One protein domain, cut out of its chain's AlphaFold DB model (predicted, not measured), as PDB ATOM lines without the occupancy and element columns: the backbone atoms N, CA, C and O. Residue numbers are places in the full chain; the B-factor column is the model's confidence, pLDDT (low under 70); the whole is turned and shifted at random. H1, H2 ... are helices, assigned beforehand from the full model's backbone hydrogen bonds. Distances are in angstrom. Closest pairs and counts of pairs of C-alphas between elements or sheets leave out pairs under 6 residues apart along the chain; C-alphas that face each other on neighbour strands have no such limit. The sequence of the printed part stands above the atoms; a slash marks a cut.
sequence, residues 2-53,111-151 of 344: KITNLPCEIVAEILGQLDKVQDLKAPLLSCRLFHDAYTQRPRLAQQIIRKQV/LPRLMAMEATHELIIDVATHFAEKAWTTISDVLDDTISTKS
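What this domain is: This is residues 2 to 53 and 111 to 151 of the 344 residues of an uncharacterized protein of Colletotrichum fioriniae PJ7 (UniProt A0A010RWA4). A small head of four short helices, H1 to H4, packs on the first turns of one long helix, H5, whose residues 123 to 150 stick out as an arm. The printed part has 93 residues with five named helices, H1 to H5 in order, and no named strand: all helix. It is extended, with a radius of gyration of the C-alphas of 21.6 A and spans of 71 by 28 by 19 A.

Where its parts are: Find C-alpha 8 at (198.795, 188.065, 239.945), where H1 runs to 16; then come H2, 22 to 30, H3, 32 to 40, and H4, 44 to 52. H5, 111 to 150, runs 58.7 A to (187.662, 209.548, 175.729).

How they stand to each other: H1 touches H3, about perpendicular at 83 degrees, C-alphas 8 and 37 closest at 4.7 A. H2 and H3 touch only at the corner, C-alphas 28 and 35 closest at 4.8 A. H1 touches H4, C-alphas 16 and 44 closest at 5.5 A. Residues 111 to 118 of H5 touch H4, C-alphas 45 and 111 closest at 6.8 A, at a shallow tilt of 13 degrees, the same way. Every O i to N i+4 pair is within hydrogen-bond range in H1, H3 and H4, against 3 of 5 in H2 and 35 of 36 in H5.

The domain as a whole: Across the cut, C-alphas 53 and 111 are 15.9 A apart. Residues 150 to 151 have pLDDT under 70.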
ATOM      1  N   LYS A   2     195.475 175.581 234.802       89.19
ATOM      2  CA  LYS A   2     194.372 176.542 235.005       89.19
ATOM      3  C   LYS A   2     194.941 177.949 235.178       89.19
ATOM      4  O   LYS A   2     195.861 178.124 235.971       89.19
ATOM      5  N   ILE A   3     194.367 178.933 234.482       89.50
ATOM      6  CA  ILE A   3     194.780 180.346 234.579       89.50
ATOM      7  C   ILE A   3     194.655 180.890 236.011       89.50
ATOM      8  O   ILE A   3     195.440 181.730 236.430       89.50
ATOM      9  N   THR A   4     193.736 180.326 236.799       90.50
ATOM     10  CA  THR A   4     193.504 180.668 238.208       90.50
ATOM     11  C   THR A   4     194.663 180.328 239.145       90.50
ATOM     12  O   THR A   4     194.645 180.745 240.295       90.50
ATOM     13  N   ASN A   5     195.643 179.547 238.683       94.81
ATOM     14  CA  ASN A   5     196.807 179.153 239.479       94.81
ATOM     15  C   ASN A   5     198.041 180.019 239.175       94.81
ATOM     16  O   ASN A   5     199.117 179.744 239.704       94.81
ATOM     17  N   LEU A   6     197.919 181.008 238.284       95.31
ATOM     18  CA  LEU A   6     199.015 181.907 237.944       95.31
ATOM     19  C   LEU A   6     199.169 183.014 239.001       95.31
ATOM     20  O   LEU A   6     198.161 183.477 239.540       95.31
ATOM     21  N   PRO A   7     200.402 183.488 239.261       96.62
ATOM     22  CA  PRO A   7     200.632 184.683 240.068       96.62
ATOM     23  C   PRO A   7     199.932 185.917 239.483       96.62
ATOM     24  O   PRO A   7     199.833 186.054 238.257       96.62
ATOM     25  N   CYS A   8     199.491 186.837 240.347       95.56
ATOM     26  CA  CYS A   8     198.795 188.065 239.945       95.56
ATOM     27  C   CYS A   8     199.597 188.893 238.936       95.56
ATOM     28  O   CYS A   8     199.013 189.510 238.052       95.56
ATOM     29  N   GLU A   9     200.926 188.884 239.017       96.06
ATOM     30  CA  GLU A   9     201.818 189.602 238.110       96.06
ATOM     31  C   GLU A   9     201.721 189.076 236.679       96.06
ATOM     32  O   GLU A   9     201.712 189.866 235.737       96.06
ATOM     33  N   ILE A  10     201.624 187.753 236.522       97.44
ATOM     34  CA  ILE A  10     201.485 187.103 235.216       97.44
ATOM     35  C   ILE A  10     200.085 187.353 234.663       97.44
ATOM     36  O   ILE A  10     199.938 187.675 233.490       97.44
ATOM     37  N   VAL A  11     199.055 187.264 235.509       97.25
ATOM     38  CA  VAL A  11     197.675 187.582 235.114       97.25
ATOM     39  C   VAL A  11     197.555 189.041 234.677       97.25
ATOM     40  O   VAL A  11     196.953 189.321 233.647       97.25
ATOM     41  N   ALA A  12     198.163 189.967 235.417       96.88
ATOM     42  CA  ALA A  12     198.211 191.377 235.062       96.88
ATOM     43  C   ALA A  12     198.925 191.594 233.721       96.88
ATOM     44  O   ALA A  12     198.441 192.363 232.898       96.88
ATOM     45  N   GLU A  13     200.034 190.894 233.473       97.25
ATOM     46  CA  GLU A  13     200.733 190.964 232.190       97.25
ATOM     47  C   GLU A  13     199.854 190.467 231.037       97.25
ATOM     48  O   GLU A  13     199.764 191.142 230.019       97.25
ATOM     49  N   ILE A  14     199.137 189.351 231.226       96.38
ATOM     50  CA  ILE A  14     198.164 188.830 230.251       96.38
ATOM     51  C   ILE A  14     197.072 189.868 229.972       96.38
ATOM     52  O   ILE A  14     196.784 190.150 228.812       96.38
ATOM     53  N   LEU A  15     196.498 190.481 231.014       96.62
ATOM     54  CA  LEU A  15     195.503 191.548 230.858       96.62
ATOM     55  C   LEU A  15     196.072 192.766 230.116       96.62
ATOM     56  O   LEU A  15     195.355 193.421 229.369       96.62
ATOM     57  N   GLY A  16     197.359 193.067 230.294       95.88
ATOM     58  CA  GLY A  16     198.044 194.159 229.602       95.88
ATOM     59  C   GLY A  16     198.306 193.893 228.123       95.88
ATOM     60  O   GLY A  16     198.644 194.832 227.398       95.88
ATOM     61  N   GLN A  17     198.162 192.646 227.663       96.56
ATOM     62  CA  GLN A  17     198.247 192.275 226.248       96.56
ATOM     63  C   GLN A  17     196.913 192.382 225.506       96.56
ATOM     64  O   GLN A  17     196.900 192.140 224.306       96.56
ATOM     65  N   LEU A  18     195.818 192.746 226.177       96.00
ATOM     66  CA  LEU A  18     194.557 193.013 225.492       96.00
ATOM     67  C   LEU A  18     194.706 194.189 224.523       96.00
ATOM     68  O   LEU A  18     195.398 195.168 224.824       96.00
ATOM     69  N   ASP A  19     194.032 194.078 223.381       95.25
ATOM     70  CA  ASP A  19     194.045 195.109 222.348       95.25
ATOM     71  C   ASP A  19     193.192 196.300 222.770       95.25
ATOM     72  O   ASP A  19     193.640 197.437 222.617       95.25
ATOM     73  N   LYS A  20     192.008 196.045 223.355       95.69
ATOM     74  CA  LYS A  20     191.044 197.073 223.770       95.69
ATOM     75  C   LYS A  20     190.905 197.201 225.290       95.69
ATOM     76  O   LYS A  20     190.923 196.218 226.029       95.69
ATOM     77  N   VAL A  21     190.742 198.423 225.801       95.81
ATOM     78  CA  VAL A  21     190.432 198.680 227.220       95.81
ATOM     79  C   VAL A  21     189.037 198.171 227.556       95.81
ATOM     80  O   VAL A  21     188.820 197.665 228.657       95.81
ATOM     81  N   GLN A  22     188.097 198.252 226.617       93.69
ATOM     82  CA  GLN A  22     186.777 197.636 226.725       93.69
ATOM     83  C   GLN A  22     186.858 196.130 227.012       93.69
ATOM     84  O   GLN A  22     186.068 195.628 227.822       93.69
ATOM     85  N   ASP A  23     187.863 195.436 226.471       95.56
ATOM     86  CA  ASP A  23     188.063 193.999 226.687       95.56
ATOM     87  C   ASP A  23     188.452 193.662 228.126       95.56
ATOM     88  O   ASP A  23     188.311 192.514 228.538       95.56
ATOM     89  N   LEU A  24     188.868 194.640 228.945       94.94
ATOM     90  CA  LEU A  24     189.087 194.424 230.379       94.94
ATOM     91  C   LEU A  24     187.782 194.139 231.127       94.94
ATOM     92  O   LEU A  24     187.806 193.506 232.182       94.94
ATOM     93  N   LYS A  25     186.622 194.574 230.622       93.50
ATOM     94  CA  LYS A  25     185.358 194.466 231.365       93.50
ATOM     95  C   LYS A  25     184.996 193.013 231.677       93.50
ATOM     96  O   LYS A  25     184.698 192.689 232.824       93.50
ATOM     97  N   ALA A  26     185.044 192.138 230.676       94.75
ATOM     98  CA  ALA A  26     184.710 190.725 230.836       94.75
ATOM     99  C   ALA A  26     185.620 189.986 231.847       94.75
ATOM    100  O   ALA A  26     185.084 189.408 232.796       94.75
ATOM    101  N   PRO A  27     186.966 190.013 231.736       94.25
ATOM    102  CA  PRO A  27     187.841 189.323 232.675       94.25
ATOM    103  C   PRO A  27     187.749 189.900 234.090       94.25
ATOM    104  O   PRO A  27     187.699 189.116 235.040       94.25
ATOM    105  N   LEU A  28     187.637 191.223 234.256       94.62
ATOM    106  CA  LEU A  28     187.505 191.845 235.582       94.62
ATOM    107  C   LEU A  28     186.224 191.431 236.312       94.62
ATOM    108  O   LEU A  28     186.236 191.306 237.535       94.62
ATOM    109  N   LEU A  29     185.136 191.189 235.576       93.38
ATOM    110  CA  LEU A  29     183.870 190.707 236.138       93.38
ATOM    111  C   LEU A  29     183.823 189.180 236.292       93.38
ATOM    112  O   LEU A  29     182.960 188.666 236.999       93.38
ATOM    113  N   SER A  30     184.732 188.447 235.644       94.81
ATOM    114  CA  SER A  30     184.693 186.982 235.609       94.81
ATOM    115  C   SER A  30     185.163 186.324 236.909       94.81
ATOM    116  O   SER A  30     184.549 185.359 237.363       94.81
ATOM    117  N   CYS A  31     186.255 186.807 237.518       94.19
ATOM    118  CA  CYS A  31     186.740 186.265 238.783       94.19
ATOM    119  C   CYS A  31     187.615 187.244 239.574       94.19
ATOM    120  O   CYS A  31     188.238 188.159 239.031       94.19
ATOM    121  N   ARG A  32     187.714 186.978 240.881       96.38
ATOM    122  CA  ARG A  32     188.477 187.789 241.834       96.38
ATOM    123  C   ARG A  32     189.964 187.903 241.485       96.38
ATOM    124  O   ARG A  32     190.532 188.964 241.689       96.38
ATOM    125  N   LEU A  33     190.583 186.860 240.924       96.25
ATOM    126  CA  LEU A  33     192.005 186.895 240.563       96.25
ATOM    127  C   LEU A  33     192.312 187.990 239.527       96.25
ATOM    128  O   LEU A  33     193.280 188.723 239.697       96.25
ATOM    129  N   PHE A  34     191.484 188.135 238.485       96.38
ATOM    130  CA  PHE A  34     191.664 189.191 237.477       96.38
ATOM    131  C   PHE A  34     191.436 190.580 238.072       96.38
ATOM    132  O   PHE A  34     192.211 191.498 237.804       96.38
ATOM    133  N   HIS A  35     190.403 190.726 238.904       96.31
ATOM    134  CA  HIS A  35     190.132 191.974 239.612       96.31
ATOM    135  C   HIS A  35     191.301 192.379 240.527       96.31
ATOM    136  O   HIS A  35     191.748 193.528 240.499       96.31
ATOM    137  N   ASP A  36     191.835 191.436 241.307       97.19
ATOM    138  CA  ASP A  36     192.944 191.670 242.233       97.19
ATOM    139  C   ASP A  36     194.237 191.990 241.462       97.19
ATOM    140  O   ASP A  36     194.926 192.952 241.797       97.19
ATOM    141  N   ALA A  37     194.523 191.267 240.373       97.06
ATOM    142  CA  ALA A  37     195.656 191.538 239.485       97.06
ATOM    143  C   ALA A  37     195.601 192.952 238.876       97.06
ATOM    144  O   ALA A  37     196.606 193.665 238.855       97.06
ATOM    145  N   TYR A  38     194.420 193.395 238.435       96.19
ATOM    146  CA  TYR A  38     194.218 194.755 237.934       96.19
ATOM    147  C   TYR A  38     194.348 195.812 239.032       96.19
ATOM    148  O   TYR A  38     195.004 196.832 238.834       96.19
ATOM    149  N   THR A  39     193.782 195.556 240.213       95.50
ATOM    150  CA  THR A  39     193.862 196.474 241.362       95.50
ATOM    151  C   THR A  39     195.308 196.680 241.819       95.50
ATOM    152  O   THR A  39     195.689 197.794 242.173       95.50
ATOM    153  N   GLN A  40     196.144 195.637 241.755       96.38
ATOM    154  CA  GLN A  40     197.579 195.729 242.046       96.38
ATOM    155  C   GLN A  40     198.367 196.494 240.968       96.38
ATOM    156  O   GLN A  40     199.409 197.081 241.267       96.38
ATOM    157  N   ARG A  41     197.884 196.524 239.719       95.50
ATOM    158  CA  ARG A  41     198.501 197.252 238.598       95.50
ATOM    159  C   ARG A  41     197.496 198.183 237.905       95.50
ATOM    160  O   ARG A  41     197.173 197.983 236.732       95.50
ATOM    161  N   PRO A  42     197.090 199.290 238.554       86.75
ATOM    162  CA  PRO A  42     196.067 200.197 238.027       86.75
ATOM    163  C   PRO A  42     196.499 200.957 236.765       86.75
ATOM    164  O   PRO A  42     195.690 201.680 236.198       86.75
ATOM    165  N   ARG A  43     197.764 200.812 236.335       94.88
ATOM    166  CA  ARG A  43     198.321 201.393 235.103       94.88
ATOM    167  C   ARG A  43     198.033 200.568 233.840       94.88
ATOM    168  O   ARG A  43     198.406 201.002 232.751       94.88
ATOM    169  N   LEU A  44     197.416 199.392 233.975       95.94
ATOM    170  CA  LEU A  44     197.159 198.473 232.861       95.94
ATOM    171  C   LEU A  44     196.281 199.089 231.774       95.94
ATOM    172  O   LEU A  44     196.651 199.075 230.604       95.94
ATOM    173  N   ALA A  45     195.158 199.701 232.150       96.31
ATOM    174  CA  ALA A  45     194.262 200.327 231.180       96.31
ATOM    175  C   ALA A  45     194.966 201.462 230.412       96.31
ATOM    176  O   ALA A  45     194.838 201.580 229.198       96.31
ATOM    177  N   GLN A  46     195.794 202.256 231.092       95.69
ATOM    178  CA  GLN A  46     196.600 203.315 230.482       95.69
ATOM    179  C   GLN A  46     197.662 202.747 229.533       95.69
ATOM    180  O   GLN A  46     197.995 203.394 228.542       95.69
ATOM    181  N   GLN A  47     198.228 201.575 229.834       95.88
ATOM    182  CA  GLN A  47     199.158 200.893 228.932       95.88
ATOM    183  C   GLN A  47     198.458 200.438 227.653       95.88
ATOM    184  O   GLN A  47     199.004 200.674 226.581       95.88
ATOM    185  N   ILE A  48     197.257 199.863 227.758       96.38
ATOM    186  CA  ILE A  48     196.461 199.432 226.599       96.38
ATOM    187  C   ILE A  48     196.113 200.637 225.713       96.38
ATOM    188  O   ILE A  48     196.452 200.646 224.535       96.38
ATOM    189  N   ILE A  49     195.590 201.727 226.290       95.38
ATOM    190  CA  ILE A  49     195.347 202.975 225.543       95.38
ATOM    191  C   ILE A  49     196.600 203.469 224.816       95.38
ATOM    192  O   ILE A  49     196.524 203.909 223.676       95.38
ATOM    193  N   ARG A  50     197.768 203.435 225.469       94.88
ATOM    194  CA  ARG A  50     199.028 203.898 224.861       94.88
ATOM    195  C   ARG A  50     199.506 203.018 223.709       94.88
ATOM    196  O   ARG A  50     200.365 203.470 222.956       94.88
ATOM    197  N   LYS A  51     199.023 201.777 223.611       95.06
ATOM    198  CA  LYS A  51     199.274 200.903 222.460       95.06
ATOM    199  C   LYS A  51     198.382 201.282 221.276       95.06
ATOM    200  O   LYS A  51     198.857 201.218 220.150       95.06
ATOM    201  N   GLN A  52     197.143 201.704 221.535       92.62
ATOM    202  CA  GLN A  52     196.185 202.088 220.494       92.62
ATOM    203  C   GLN A  52     196.410 203.508 219.976       92.62
ATOM    204  O   GLN A  52     196.524 203.730 218.777       92.62
ATOM    205  N   VAL A  53     196.502 204.478 220.889       92.00
ATOM    206  CA  VAL A  53     196.572 205.895 220.536       92.00
ATOM    207  C   VAL A  53     198.027 206.274 220.248       92.00
ATOM    208  O   VAL A  53     198.867 206.187 221.153       92.00
ATOM    209  N   LEU A 111     189.027 204.005 235.082       92.50
ATOM    210  CA  LEU A 111     188.707 203.040 234.023       92.50
ATOM    211  C   LEU A 111     187.535 203.488 233.123       92.50
ATOM    212  O   LEU A 111     187.714 203.459 231.908       92.50
ATOM    213  N   PRO A 112     186.395 203.994 233.645       93.19
ATOM    214  CA  PRO A 112     185.317 204.497 232.788       93.19
ATOM    215  C   PRO A 112     185.758 205.643 231.872       93.19
ATOM    216  O   PRO A 112     185.311 205.740 230.734       93.19
ATOM    217  N   ARG A 113     186.665 206.505 232.347       92.31
ATOM    218  CA  ARG A 113     187.192 207.611 231.547       92.31
ATOM    219  C   ARG A 113     188.121 207.118 230.441       92.31
ATOM    220  O   ARG A 113     188.076 207.657 229.343       92.31
ATOM    221  N   LEU A 114     188.939 206.106 230.723       93.94
ATOM    222  CA  LEU A 114     189.794 205.469 229.719       93.94
ATOM    223  C   LEU A 114     188.957 204.738 228.661       93.94
ATOM    224  O   LEU A 114     189.241 204.890 227.481       93.94
ATOM    225  N   MET A 115     187.887 204.046 229.066       92.31
ATOM    226  CA  MET A 115     186.932 203.418 228.141       92.31
ATOM    227  C   MET A 115     186.233 204.443 227.243       92.31
ATOM    228  O   MET A 115     186.109 204.217 226.046       92.31
ATOM    229  N   ALA A 116     185.802 205.580 227.797       90.69
ATOM    230  CA  ALA A 116     185.220 206.656 226.997       90.69
ATOM    231  C   ALA A 116     186.235 207.228 225.994       90.69
ATOM    232  O   ALA A 116     185.890 207.476 224.847       90.69
ATOM    233  N   MET A 117     187.493 207.395 226.414       91.25
ATOM    234  CA  MET A 117     188.558 207.900 225.550       91.25
ATOM    235  C   MET A 117     188.876 206.944 224.391       91.25
ATOM    236  O   MET A 117     189.050 207.397 223.265       91.25
ATOM    237  N   GLU A 118     188.914 205.636 224.657       92.25
ATOM    238  CA  GLU A 118     189.012 204.601 223.619       92.25
ATOM    239  C   GLU A 118     187.809 204.634 222.676       92.25
ATOM    240  O   GLU A 118     187.992 204.659 221.466       92.25
ATOM    241  N   ALA A 119     186.586 204.682 223.210       89.81
ATOM    242  CA  ALA A 119     185.381 204.718 222.386       89.81
ATOM    243  C   ALA A 119     185.379 205.924 221.436       89.81
ATOM    244  O   ALA A 119     185.026 205.791 220.267       89.81
ATOM    245  N   THR A 120     185.828 207.094 221.904       88.44
ATOM    246  CA  THR A 120     185.991 208.250 221.019       88.44
ATOM    247  C   THR A 120     187.097 208.041 219.985       88.44
ATOM    248  O   THR A 120     186.950 208.484 218.851       88.44
ATOM    249  N   HIS A 121     188.202 207.385 220.347       88.69
ATOM    250  CA  HIS A 121     189.281 207.097 219.404       88.69
ATOM    251  C   HIS A 121     188.826 206.168 218.271       88.69
ATOM    252  O   HIS A 121     189.078 206.478 217.110       88.69
ATOM    253  N   GLU A 122     188.112 205.093 218.603       89.12
ATOM    254  CA  GLU A 122     187.528 204.166 217.626       89.12
ATOM    255  C   GLU A 122     186.542 204.895 216.707       89.12
ATOM    256  O   GLU A 122     186.645 204.778 215.493       89.12
ATOM    257  N   LEU A 123     185.674 205.755 217.258       86.44
ATOM    258  CA  LEU A 123     184.752 206.559 216.450       86.44
ATOM    259  C   LEU A 123     185.489 207.470 215.455       86.44
ATOM    260  O   LEU A 123     185.063 207.614 214.312       86.44
ATOM    261  N   ILE A 124     186.596 208.089 215.874       83.44
ATOM    262  CA  ILE A 124     187.422 208.920 214.987       83.44
ATOM    263  C   ILE A 124     188.036 208.068 213.871       83.44
ATOM    264  O   ILE A 124     188.046 208.503 212.720       83.44
ATOM    265  N   ILE A 125     188.540 206.871 214.195       85.69
ATOM    266  CA  ILE A 125     189.095 205.940 213.203       85.69
ATOM    267  C   ILE A 125     188.014 205.507 212.211       85.69
ATOM    268  O   ILE A 125     188.262 205.552 211.007       85.69
ATOM    269  N   ASP A 126     186.823 205.150 212.685       87.25
ATOM    270  CA  ASP A 126     185.703 204.726 211.843       87.25
ATOM    271  C   ASP A 126     185.282 205.842 210.882       87.25
ATOM    272  O   ASP A 126     185.177 205.620 209.676       87.25
ATOM    273  N   VAL A 127     185.120 207.070 211.388       84.00
ATOM    274  CA  VAL A 127     184.785 208.240 210.562       84.00
ATOM    275  C   VAL A 127     185.877 208.512 209.529       84.00
ATOM    276  O   VAL A 127     185.568 208.730 208.359       84.00
ATOM    277  N   ALA A 128     187.150 208.484 209.932       82.50
ATOM    278  CA  ALA A 128     188.268 208.728 209.025       82.50
ATOM    279  C   ALA A 128     188.375 207.648 207.937       82.50
ATOM    280  O   ALA A 128     188.601 207.971 206.771       82.50
ATOM    281  N   THR A 129     188.173 206.382 208.304       86.94
ATOM    282  CA  THR A 129     188.206 205.241 207.378       86.94
ATOM    283  C   THR A 129     187.053 205.326 206.389       86.94
ATOM    284  O   THR A 129     187.278 205.275 205.183       86.94
ATOM    285  N   HIS A 130     185.834 205.571 206.875       85.12
ATOM    286  CA  HIS A 130     184.659 205.716 206.021       85.12
ATOM    287  C   HIS A 130     184.782 206.910 205.066       85.12
ATOM    288  O   HIS A 130     184.461 206.807 203.880       85.12
ATOM    289  N   PHE A 131     185.289 208.044 205.557       87.50
ATOM    290  CA  PHE A 131     185.575 209.201 204.715       87.50
ATOM    291  C   PHE A 131     186.596 208.860 203.625       87.50
ATOM    292  O   PHE A 131     186.376 209.192 202.462       87.50
ATOM    293  N   ALA A 132     187.685 208.169 203.976       85.06
ATOM    294  CA  ALA A 132     188.711 207.765 203.020       85.06
ATOM    295  C   ALA A 132     188.161 206.803 201.952       85.06
ATOM    296  O   ALA A 132     188.419 207.003 200.765       85.06
ATOM    297  N   GLU A 133     187.356 205.813 202.344       87.81
ATOM    298  CA  GLU A 133     186.684 204.886 201.424       87.81
ATOM    299  C   GLU A 133     185.738 205.621 200.468       87.81
ATOM    300  O   GLU A 133     185.772 205.407 199.251       87.81
ATOM    301  N   LYS A 134     184.921 206.545 200.989       86.12
ATOM    302  CA  LYS A 134     183.981 207.325 200.176       86.12
ATOM    303  C   LYS A 134     184.697 208.292 199.231       86.12
ATOM    304  O   LYS A 134     184.314 208.435 198.071       86.12
ATOM    305  N   ALA A 135     185.760 208.942 199.697       83.81
ATOM    306  CA  ALA A 135     186.584 209.798 198.856       83.81
ATOM    307  C   ALA A 135     187.237 208.986 197.727       83.81
ATOM    308  O   ALA A 135     187.219 209.405 196.571       83.81
ATOM    309  N   TRP A 136     187.761 207.798 198.039       86.44
ATOM    310  CA  TRP A 136     188.406 206.933 197.057       86.44
ATOM    311  C   TRP A 136     187.439 206.392 196.001       86.44
ATOM    312  O   TRP A 136     187.762 206.411 194.811       86.44
ATOM    313  N   THR A 137     186.251 205.948 196.412       87.81
ATOM    314  CA  THR A 137     185.194 205.497 195.488       87.81
ATOM    315  C   THR A 137     184.767 206.627 194.559       87.81
ATOM    316  O   THR A 137     184.845 206.469 193.347       87.81
ATOM    317  N   THR A 138     184.501 207.818 195.100       86.62
ATOM    318  CA  THR A 138     184.154 209.005 194.296       86.62
ATOM    319  C   THR A 138     185.247 209.353 193.274       86.62
ATOM    320  O   THR A 138     184.958 209.660 192.120       86.62
ATOM    321  N   ILE A 139     186.525 209.295 193.670       84.31
ATOM    322  CA  ILE A 139     187.656 209.550 192.762       84.31
ATOM    323  C   ILE A 139     187.755 208.473 191.670       84.31
ATOM    324  O   ILE A 139     188.139 208.786 190.539       84.31
ATOM    325  N   SER A 140     187.442 207.221 192.006       86.38
ATOM    326  CA  SER A 140     187.485 206.086 191.080       86.38
ATOM    327  C   SER A 140     186.352 206.160 190.055       86.38
ATOM    328  O   SER A 140     186.620 206.061 188.863       86.38
ATOM    329  N   ASP A 141     185.132 206.478 190.484       86.94
ATOM    330  CA  ASP A 141     183.974 206.617 189.593       86.94
ATOM    331  C   ASP A 141     184.197 207.738 188.562       86.94
ATOM    332  O   ASP A 141     184.076 207.538 187.353       86.94
ATOM    333  N   VAL A 142     184.665 208.906 189.022       88.50
ATOM    334  CA  VAL A 142     185.016 210.037 188.140       88.50
ATOM    335  C   VAL A 142     186.120 209.656 187.149       88.50
ATOM    336  O   VAL A 142     186.179 210.172 186.025       88.50
ATOM    337  N   LEU A 143     187.037 208.773 187.553       77.50
ATOM    338  CA  LEU A 143     188.099 208.306 186.680       77.50
ATOM    339  C   LEU A 143     187.563 207.412 185.562       77.50
ATOM    340  O   LEU A 143     187.947 207.617 184.407       77.50
ATOM    341  N   ASP A 144     186.712 206.453 185.898       85.50
ATOM    342  CA  ASP A 144     186.171 205.491 184.943       85.50
ATOM    343  C   ASP A 144     185.267 206.186 183.916       85.50
ATOM    344  O   ASP A 144     185.417 205.959 182.709       85.50
ATOM    345  N   ASP A 145     184.465 207.163 184.347       84.19
ATOM    346  CA  ASP A 145     183.661 208.010 183.457       84.19
ATOM    347  C   ASP A 145     184.528 208.833 182.489       84.19
ATOM    348  O   ASP A 145     184.242 208.951 181.290       84.19
ATOM    349  N   THR A 146     185.646 209.379 182.979       81.94
ATOM    350  CA  THR A 146     186.575 210.170 182.153       81.94
ATOM    351  C   THR A 146     187.306 209.308 181.117       81.94
ATOM    352  O   THR A 146     187.652 209.794 180.037       81.94
ATOM    353  N   ILE A 147     187.590 208.042 181.434       80.56
ATOM    354  CA  ILE A 147     188.246 207.112 180.504       80.56
ATOM    355  C   ILE A 147     187.243 206.629 179.454       80.56
ATOM    356  O   ILE A 147     187.557 206.657 178.263       80.56
ATOM    357  N   SER A 148     186.027 206.275 179.874       78.50
ATOM    358  CA  SER A 148     184.946 205.830 178.991       78.50
ATOM    359  C   SER A 148     184.604 206.881 177.926       78.50
ATOM    360  O   SER A 148     184.531 206.583 176.734       78.50
ATOM    361  N   THR A 149     184.519 208.155 178.321       74.62
ATOM    362  CA  THR A 149     184.180 209.262 177.408       74.62
ATOM    363  C   THR A 149     185.276 209.619 176.399       74.62
ATOM    364  O   THR A 149     184.974 210.192 175.353       74.62
ATOM    365  N   LYS A 150     186.543 209.265 176.651       66.81
ATOM    366  CA  LYS A 150     187.662 209.548 175.729       66.81
ATOM    367  C   LYS A 150     187.935 208.450 174.702       66.81
ATOM    368  O   LYS A 150     188.692 208.693 173.767       66.81
ATOM    369  N   SER A 151     187.317 207.277 174.827       56.41
ATOM    370  CA  SER A 151     187.601 206.126 173.957       56.41
ATOM    371  C   SER A 151     186.959 206.191 172.556       56.41
ATOM    372  O   SER A 151     187.166 205.270 171.770       56.41
TER     373      SER A 151